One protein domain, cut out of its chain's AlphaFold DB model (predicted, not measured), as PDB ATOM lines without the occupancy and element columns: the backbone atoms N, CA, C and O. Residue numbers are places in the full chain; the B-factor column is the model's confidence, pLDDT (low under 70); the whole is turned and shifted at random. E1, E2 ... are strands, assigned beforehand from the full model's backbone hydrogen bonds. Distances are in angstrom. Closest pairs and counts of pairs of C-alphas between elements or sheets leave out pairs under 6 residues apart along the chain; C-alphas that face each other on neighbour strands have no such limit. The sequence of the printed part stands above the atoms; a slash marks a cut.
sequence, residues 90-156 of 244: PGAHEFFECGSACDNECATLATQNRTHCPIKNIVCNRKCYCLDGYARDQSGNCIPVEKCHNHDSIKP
ATOM      1  N   PRO A  90     117.166 101.317 169.748       83.81
ATOM      2  CA  PRO A  90     117.581 101.807 168.440       83.81
ATOM      3  C   PRO A  90     117.075 103.229 168.162       83.81
ATOM      4  O   PRO A  90     117.631 103.912 167.301       83.81
ATOM      5  N   GLY A  91     116.016 103.674 168.849       86.50
ATOM      6  CA  GLY A  91     115.438 104.994 168.659       86.50
ATOM      7  C   GLY A  91     116.303 106.096 169.264       86.50
ATOM      8  O   GLY A  91     116.914 105.950 170.324       86.50
ATOM      9  N   ALA A  92     116.338 107.242 168.586       92.81
ATOM     10  CA  ALA A  92     116.931 108.440 169.157       92.81
ATOM     11  C   ALA A  92     116.136 108.878 170.396       92.81
ATOM     12  O   ALA A  92     114.908 108.829 170.404       92.81
ATOM     13  N   HIS A  93     116.852 109.359 171.411       96.69
ATOM     14  CA  HIS A  93     116.271 109.847 172.665       96.69
ATOM     15  C   HIS A  93     115.502 108.790 173.462       96.69
ATOM     16  O   HIS A  93     114.543 109.103 174.169       96.69
ATOM     17  N   GLU A  94     115.957 107.546 173.373       95.19
ATOM     18  CA  GLU A  94     115.450 106.435 174.161       95.19
ATOM     19  C   GLU A  94     116.492 105.937 175.157       95.19
ATOM     20  O   GLU A  94     117.700 106.086 174.964       95.19
ATOM     21  N   PHE A  95     116.011 105.295 176.211       94.06
ATOM     22  CA  PHE A  95     116.834 104.511 177.115       94.06
ATOM     23  C   PHE A  95     116.109 103.224 177.494       94.06
ATOM     24  O   PHE A  95     114.877 103.164 177.520       94.06
ATOM     25  N   PHE A  96     116.885 102.182 177.767       91.69
ATOM     26  CA  PHE A  96     116.342 100.903 178.186       91.69
ATOM     27  C   PHE A  96     116.253 100.839 179.709       91.69
ATOM     28  O   PHE A  96     117.229 101.120 180.405       91.69
ATOM     29  N   GLU A  97     115.101 100.427 180.233       92.06
ATOM     30  CA  GLU A  97     114.901 100.250 181.671       92.06
ATOM     31  C   GLU A  97     113.879  99.138 181.954       92.06
ATOM     32  O   GLU A  97     113.063  98.774 181.108       92.06
ATOM     33  N   CYS A  98     113.903  98.595 183.174       89.69
ATOM     34  CA  CYS A  98     112.763  97.878 183.740       89.69
ATOM     35  C   CYS A  98     111.880  98.869 184.509       89.69
ATOM     36  O   CYS A  98     112.114  99.130 185.685       89.69
ATOM     37  N   GLY A  99     110.887  99.438 183.826       89.50
ATOM     38  CA  GLY A  99     110.131 100.596 184.307       89.50
ATOM     39  C   GLY A  99     108.613 100.404 184.384       89.50
ATOM     40  O   GLY A  99     108.081  99.287 184.427       89.50
ATOM     41  N   SER A 100     107.906 101.534 184.416       89.50
ATOM     42  CA  SER A 100     106.441 101.598 184.477       89.50
ATOM     43  C   SER A 100     105.780 100.994 183.226       89.50
ATOM     44  O   SER A 100     106.386 100.905 182.165       89.50
ATOM     45  N   ALA A 101     104.506 100.598 183.293       90.25
ATOM     46  CA  ALA A 101     103.797 100.140 182.089       90.25
ATOM     47  C   ALA A 101     103.675 101.235 181.014       90.25
ATOM     48  O   ALA A 101     103.729 100.943 179.813       90.25
ATOM     49  N   CYS A 102     103.574 102.486 181.451       92.94
ATOM     50  CA  CYS A 102     103.443 103.655 180.604       92.94
ATOM     51  C   CYS A 102     104.819 104.208 180.214       92.94
ATOM     52  O   CYS A 102     105.756 104.228 181.013       92.94
ATOM     53  N   ASP A 103     104.927 104.670 178.975       94.19
ATOM     54  CA  ASP A 103     105.984 105.589 178.547       94.19
ATOM     55  C   ASP A 103     105.414 107.023 178.528       94.19
ATOM     56  O   ASP A 103     104.244 107.244 178.859       94.19
ATOM     57  N   ASN A 104     106.218 108.006 178.143       94.62
ATOM     58  CA  ASN A 104     105.722 109.323 177.769       94.62
ATOM     59  C   ASN A 104     105.230 109.264 176.321       94.62
ATOM     60  O   ASN A 104     106.028 109.067 175.411       94.62
ATOM     61  N   GLU A 105     103.937 109.460 176.084       94.69
ATOM     62  CA  GLU A 105     103.356 109.459 174.736       94.69
ATOM     63  C   GLU A 105     102.660 110.791 174.473       94.69
ATOM     64  O   GLU A 105     101.791 111.191 175.247       94.69
ATOM     65  N   CYS A 106     102.965 111.459 173.356       94.00
ATOM     66  CA  CYS A 106     102.377 112.763 173.022       94.00
ATOM     67  C   CYS A 106     100.837 112.745 173.048       94.00
ATOM     68  O   CYS A 106     100.212 113.755 173.355       94.00
ATOM     69  N   ALA A 107     100.217 111.604 172.728       91.00
ATOM     70  CA  ALA A 107      98.764 111.449 172.698       91.00
ATOM     71  C   ALA A 107      98.101 111.415 174.085       91.00
ATOM     72  O   ALA A 107      96.897 111.633 174.178       91.00
ATOM     73  N   THR A 108      98.846 111.106 175.151       89.88
ATOM     74  CA  THR A 108      98.273 110.915 176.495       89.88
ATOM     75  C   THR A 108      99.060 111.600 177.611       89.88
ATOM     76  O   THR A 108      98.644 111.526 178.765       89.88
ATOM     77  N   LEU A 109     100.123 112.336 177.271       89.38
ATOM     78  CA  LEU A 109     101.079 112.943 178.202       89.38
ATOM     79  C   LEU A 109     100.435 113.799 179.306       89.38
ATOM     80  O   LEU A 109     100.928 113.828 180.432       89.38
ATOM     81  N   ALA A 110      99.328 114.480 178.991       85.00
ATOM     82  CA  ALA A 110      98.587 115.320 179.934       85.00
ATOM     83  C   ALA A 110      97.796 114.514 180.984       85.00
ATOM     84  O   ALA A 110      97.493 115.030 182.057       85.00
ATOM     85  N   THR A 111      97.439 113.265 180.680       84.88
ATOM     86  CA  THR A 111      96.595 112.409 181.532       84.88
ATOM     87  C   THR A 111      97.354 111.244 182.159       84.88
ATOM     88  O   THR A 111      96.971 110.779 183.227       84.88
ATOM     89  N   GLN A 112      98.406 110.756 181.503       89.75
ATOM     90  CA  GLN A 112      99.284 109.701 181.997       89.75
ATOM     91  C   GLN A 112     100.692 109.898 181.437       89.75
ATOM     92  O   GLN A 112     100.881 110.425 180.343       89.75
ATOM     93  N   ASN A 113     101.688 109.453 182.185       91.44
ATOM     94  CA  ASN A 113     103.088 109.473 181.770       91.44
ATOM     95  C   ASN A 113     103.863 108.406 182.555       91.44
ATOM     96  O   ASN A 113     103.270 107.663 183.345       91.44
ATOM     97  N   ARG A 114     105.187 108.324 182.366       89.31
ATOM     98  CA  ARG A 114     106.019 107.300 183.023       89.31
ATOM     99  C   ARG A 114     105.942 107.342 184.559       89.31
ATOM    100  O   ARG A 114     105.998 106.294 185.194       89.31
ATOM    101  N   THR A 115     105.796 108.523 185.165       87.75
ATOM    102  CA  THR A 115     105.734 108.689 186.634       87.75
ATOM    103  C   THR A 115     104.307 108.687 187.187       87.75
ATOM    104  O   THR A 115     104.103 108.403 188.363       87.75
ATOM    105  N   HIS A 116     103.312 108.937 186.336       89.50
ATOM    106  CA  HIS A 116     101.886 108.962 186.656       89.50
ATOM    107  C   HIS A 116     101.147 107.933 185.799       89.50
ATOM    108  O   HIS A 116     100.267 108.262 185.001       89.50
ATOM    109  N   CYS A 117     101.544 106.670 185.947       90.38
ATOM    110  CA  CYS A 117     100.934 105.556 185.238       90.38
ATOM    111  C   CYS A 117      99.823 104.922 186.097       90.38
ATOM    112  O   CYS A 117     100.104 104.465 187.211       90.38
ATOM    113  N   PRO A 118      98.568 104.841 185.613       88.44
ATOM    114  CA  PRO A 118      97.483 104.185 186.350       88.44
ATOM    115  C   PRO A 118      97.652 102.659 186.425       88.44
ATOM    116  O   PRO A 118      97.036 102.003 187.265       88.44
ATOM    117  N   ILE A 119      98.490 102.089 185.556       86.50
ATOM    118  CA  ILE A 119      98.760 100.655 185.478       86.50
ATOM    119  C   ILE A 119      99.967 100.331 186.364       86.50
ATOM    120  O   ILE A 119     101.087 100.766 186.094       86.50
ATOM    121  N   LYS A 120      99.741  99.525 187.405       85.44
ATOM    122  CA  LYS A 120     100.793  99.015 188.291       85.44
ATOM    123  C   LYS A 120     101.017  97.533 188.017       85.44
ATOM    124  O   LYS A 120     100.131  96.724 188.279       85.44
ATOM    125  N   ASN A 121     102.198  97.190 187.507       78.06
ATOM    126  CA  ASN A 121     102.600  95.803 187.291       78.06
ATOM    127  C   ASN A 121     103.474  95.317 188.449       78.06
ATOM    128  O   ASN A 121     104.298  96.073 188.953       78.06
ATOM    129  N   ILE A 122     103.314  94.043 188.809       79.31
ATOM    130  CA  ILE A 122     104.165  93.342 189.784       79.31
ATOM    131  C   ILE A 122     105.597  93.246 189.238       79.31
ATOM    132  O   ILE A 122     106.558  93.609 189.900       79.31
ATOM    133  N   VAL A 123     105.729  92.815 187.980       78.69
ATOM    134  CA  VAL A 123     107.006  92.800 187.260       78.69
ATOM    135  C   VAL A 123     107.103  94.063 186.410       78.69
ATOM    136  O   VAL A 123     106.211  94.341 185.603       78.69
ATOM    137  N   CYS A 124     108.185  94.825 186.576       85.31
ATOM    138  CA  CYS A 124     108.438  96.013 185.766       85.31
ATOM    139  C   CYS A 124     108.544  95.675 184.270       85.31
ATOM    140  O   CYS A 124     108.914  94.570 183.868       85.31
ATOM    141  N   ASN A 125     108.192  96.637 183.419       85.44
ATOM    142  CA  ASN A 125     108.209  96.447 181.975       85.44
ATOM    143  C   ASN A 125     109.611  96.743 181.454       85.44
ATOM    144  O   ASN A 125     110.072  97.882 181.502       85.44
ATOM    145  N   ARG A 126     110.277  95.710 180.944       87.00
ATOM    146  CA  ARG A 126     111.550  95.830 180.231       87.00
ATOM    147  C   ARG A 126     111.278  96.247 178.795       87.00
ATOM    148  O   ARG A 126     110.757  95.438 178.030       87.00
ATOM    149  N   LYS A 127     111.552  97.510 178.474       88.31
ATOM    150  CA  LYS A 127     111.381  98.091 177.137       88.31
ATOM    151  C   LYS A 127     112.180  99.389 177.014       88.31
ATOM    152  O   LYS A 127     112.766  99.864 177.988       88.31
ATOM    153  N   CYS A 128     112.149  99.971 175.822       91.12
ATOM    154  CA  CYS A 128     112.641 101.320 175.579       91.12
ATOM    155  C   CYS A 128     111.621 102.369 176.020       91.12
ATOM    156  O   CYS A 128     110.435 102.274 175.697       91.12
ATOM    157  N   TYR A 129     112.103 103.365 176.757       93.69
ATOM    158  CA  TYR A 129     111.348 104.536 177.191       93.69
ATOM    159  C   TYR A 129     111.937 105.787 176.559       93.69
ATOM    160  O   TYR A 129     113.150 105.863 176.347       93.69
ATOM    161  N   CYS A 130     111.104 106.791 176.307       96.19
ATOM    162  CA  CYS A 130     111.606 108.107 175.940       96.19
ATOM    163  C   CYS A 130     112.348 108.741 177.122       96.19
ATOM    164  O   CYS A 130     111.867 108.703 178.260       96.19
ATOM    165  N   LEU A 131     113.505 109.349 176.843       96.12
ATOM    166  CA  LEU A 131     114.260 110.148 177.810       96.12
ATOM    167  C   LEU A 131     113.383 111.250 178.423       96.12
ATOM    168  O   LEU A 131     112.423 111.727 177.815       96.12
ATOM    169  N   ASP A 132     113.744 111.701 179.621       93.88
ATOM    170  CA  ASP A 132     113.057 112.819 180.264       93.88
ATOM    171  C   ASP A 132     113.133 114.077 179.374       93.88
ATOM    172  O   ASP A 132     114.184 114.410 178.822       93.88
ATOM    173  N   GLY A 133     111.998 114.757 179.192       93.81
ATOM    174  CA  GLY A 133     111.853 115.849 178.218       93.81
ATOM    175  C   GLY A 133     111.456 115.404 176.803       93.81
ATOM    176  O   GLY A 133     111.186 116.258 175.959       93.81
ATOM    177  N   TYR A 134     111.333 114.096 176.554       96.88
ATOM    178  CA  TYR A 134     110.861 113.527 175.291       96.88
ATOM    179  C   TYR A 134     109.581 112.706 175.484       96.88
ATOM    180  O   TYR A 134     109.318 112.151 176.556       96.88
ATOM    181  N   ALA A 135     108.779 112.626 174.426       96.00
ATOM    182  CA  ALA A 135     107.569 111.819 174.356       96.00
ATOM    183  C   ALA A 135     107.413 111.193 172.967       96.00
ATOM    184  O   ALA A 135     107.804 111.767 171.950       96.00
ATOM    185  N   ARG A 136     106.829 109.998 172.935       95.06
ATOM    186  CA  ARG A 136     106.634 109.204 171.729       95.06
ATOM    187  C   ARG A 136     105.516 109.784 170.873       95.06
ATOM    188  O   ARG A 136     104.407 110.018 171.365       95.06
ATOM    189  N   ASP A 137     105.802 110.019 169.602       94.06
ATOM    190  CA  ASP A 137     104.818 110.431 168.608       94.06
ATOM    191  C   ASP A 137     104.013 109.235 168.055       94.06
ATOM    192  O   ASP A 137     104.206 108.081 168.438       94.06
ATOM    193  N   GLN A 138     103.080 109.507 167.137       90.94
ATOM    194  CA  GLN A 138     102.240 108.473 166.513       90.94
ATOM    195  C   GLN A 138     103.018 107.526 165.587       90.94
ATOM    196  O   GLN A 138     102.522 106.455 165.249       90.94
ATOM    197  N   SER A 139     104.214 107.927 165.156       90.12
ATOM    198  CA  SER A 139     105.122 107.112 164.351       90.12
ATOM    199  C   SER A 139     106.061 106.268 165.217       90.12
ATOM    200  O   SER A 139     106.829 105.479 164.674       90.12
ATOM    201  N   GLY A 140     105.984 106.401 166.545       89.94
ATOM    202  CA  GLY A 140     106.805 105.660 167.490       89.94
ATOM    203  C   GLY A 140     108.131 106.336 167.839       89.94
ATOM    204  O   GLY A 140     108.918 105.720 168.550       89.94
ATOM    205  N   ASN A 141     108.388 107.572 167.405       94.50
ATOM    206  CA  ASN A 141     109.648 108.274 167.671       94.50
ATOM    207  C   ASN A 141     109.562 109.130 168.936       94.50
ATOM    208  O   ASN A 141     108.584 109.854 169.126       94.50
ATOM    209  N   CYS A 142     110.606 109.121 169.765       96.06
ATOM    210  CA  CYS A 142     110.719 110.040 170.894       96.06
ATOM    211  C   CYS A 142     111.144 111.431 170.408       96.06
ATOM    212  O   CYS A 142     112.283 111.650 169.996       96.06
ATOM    213  N   ILE A 143     110.216 112.382 170.462       96.50
ATOM    214  CA  ILE A 143     110.437 113.785 170.099       96.50
ATOM    215  C   ILE A 143     110.399 114.665 171.353       96.50
ATOM    216  O   ILE A 143     109.776 114.275 172.340       96.50
ATOM    217  N   PRO A 144     111.042 115.847 171.350       96.81
ATOM    218  CA  PRO A 144     110.920 116.784 172.461       96.81
ATOM    219  C   PRO A 144     109.451 117.094 172.768       96.81
ATOM    220  O   PRO A 144     108.656 117.283 171.842       96.81
ATOM    221  N   VAL A 145     109.084 117.144 174.050       94.38
ATOM    222  CA  VAL A 145     107.686 117.326 174.488       94.38
ATOM    223  C   VAL A 145     107.061 118.604 173.919       94.38
ATOM    224  O   VAL A 145     105.874 118.617 173.587       94.38
ATOM    225  N   GLU A 146     107.840 119.670 173.740       91.69
ATOM    226  CA  GLU A 146     107.377 120.911 173.114       91.69
ATOM    227  C   GLU A 146     106.967 120.744 171.640       91.69
ATOM    228  O   GLU A 146     106.200 121.550 171.120       91.69
ATOM    229  N   LYS A 147     107.433 119.685 170.966       92.44
ATOM    230  CA  LYS A 147     107.062 119.339 169.584       92.44
ATOM    231  C   LYS A 147     105.873 118.384 169.501       92.44
ATOM    232  O   LYS A 147     105.468 118.014 168.397       92.44
ATOM    233  N   CYS A 148     105.288 117.976 170.626       89.81
ATOM    234  CA  CYS A 148     104.009 117.283 170.598       89.81
ATOM    235  C   CYS A 148     102.943 118.254 170.056       89.81
ATOM    236  O   CYS A 148     102.492 119.153 170.761       89.81
ATOM    237  N   HIS A 149     102.513 118.062 168.806       71.94
ATOM    238  CA  HIS A 149     101.567 118.929 168.081       71.94
ATOM    239  C   HIS A 149     100.129 118.965 168.655       71.94
ATOM    240  O   HIS A 149      99.199 119.378 167.973       71.94
ATOM    241  N   ASN A 150      99.926 118.535 169.902       62.94
ATOM    242  CA  ASN A 150      98.616 118.318 170.514       62.94
ATOM    243  C   ASN A 150      98.463 118.930 171.916       62.94
ATOM    244  O   ASN A 150      97.560 118.517 172.641       62.94
ATOM    245  N   HIS A 151      99.266 119.932 172.294       54.28
ATOM    246  CA  HIS A 151      99.037 120.644 173.566       54.28
ATOM    247  C   HIS A 151      97.665 121.351 173.622       54.28
ATOM    248  O   HIS A 151      97.092 121.443 174.699       54.28
ATOM    249  N   ASP A 152      97.078 121.729 172.475       53.06
ATOM    250  CA  ASP A 152      95.773 122.424 172.426       53.06
ATOM    251  C   ASP A 152      94.593 121.586 171.894       53.06
ATOM    252  O   ASP A 152      93.432 121.968 172.057       53.06
ATOM    253  N   SER A 153      94.848 120.432 171.263       50.72
ATOM    254  CA  SER A 153      93.779 119.588 170.683       50.72
ATOM    255  C   SER A 153      93.366 118.420 171.572       50.72
ATOM    256  O   SER A 153      92.300 117.839 171.365       50.72
ATOM    257  N   ILE A 154      94.143 118.125 172.616       52.53
ATOM    258  CA  ILE A 154      93.648 117.376 173.766       52.53
ATOM    259  C   ILE A 154      93.213 118.417 174.794       52.53
ATOM    260  O   ILE A 154      93.745 118.510 175.898       52.53
ATOM    261  N   LYS A 155      92.127 119.141 174.486       42.25
ATOM    262  CA  LYS A 155      91.172 119.308 175.580       42.25
ATOM    263  C   LYS A 155      90.948 117.884 176.101       42.25
ATOM    264  O   LYS A 155      90.847 116.964 175.273       42.25
ATOM    265  N   PRO A 156      90.821 117.662 177.420       45.34
ATOM    266  CA  PRO A 156      90.049 116.512 177.855       45.34
ATOM    267  C   PRO A 156      88.857 116.447 176.899       45.34
ATOM    268  O   PRO A 156      88.325 117.499 176.514       45.34
TER     269      PRO A 156
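What this domain is: This is residues 90 to 156 of the 244 residues of an uncharacterized protein of Heliothis virescens (UniProt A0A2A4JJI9). Little regular structure is present: two small hairpins, E1 with E2 and the shorter E3 with E4, follow each other, with a long loop, residues 100 to 124, between E1 and E2 and a tail, residues 145 to 156, after E4. The 67 printed residues hold no named helix and four strands, E1 to E4, in two antiparallel sheets, E1 - E2 and E3 - E4; the class is all strand, with 18 residues in named elements. The whole is compact, radius of gyration of the C-alphas 11.8 A, spanning 35 by 28 by 17 A.

Where its parts are: E1, residues 94 to 99, begins at C-alpha 94 (115.450, 106.435, 174.161) and is 12.9 A long; E2, residues 125 to 130, is 13.6 A. E3 is residues 134 to 136; E4, residues 142 to 144, ends at C-alpha 144 (110.920, 116.784, 172.461).

How they stand to each other: Hairpin E1 and E2 is antiparallel at 148 degrees, with N 95 and O 129 within hydrogen-bond range at 2.9 A. Hairpin E3 and E4 is antiparallel at 137 degrees, with N 135 and O 143 at 2.8 A. The closest C-alphas of E2 and E4, Cys 130 and Cys 142, are 5.5 A apart. E1 and E3 are apart.

The domain as a whole: The farthest C-alphas, Val 123 and Asp 152, are 35.0 A apart. The printed part has no cut; the link E1 to E2 is long. Residues 150 to 156 have pLDDT under 70.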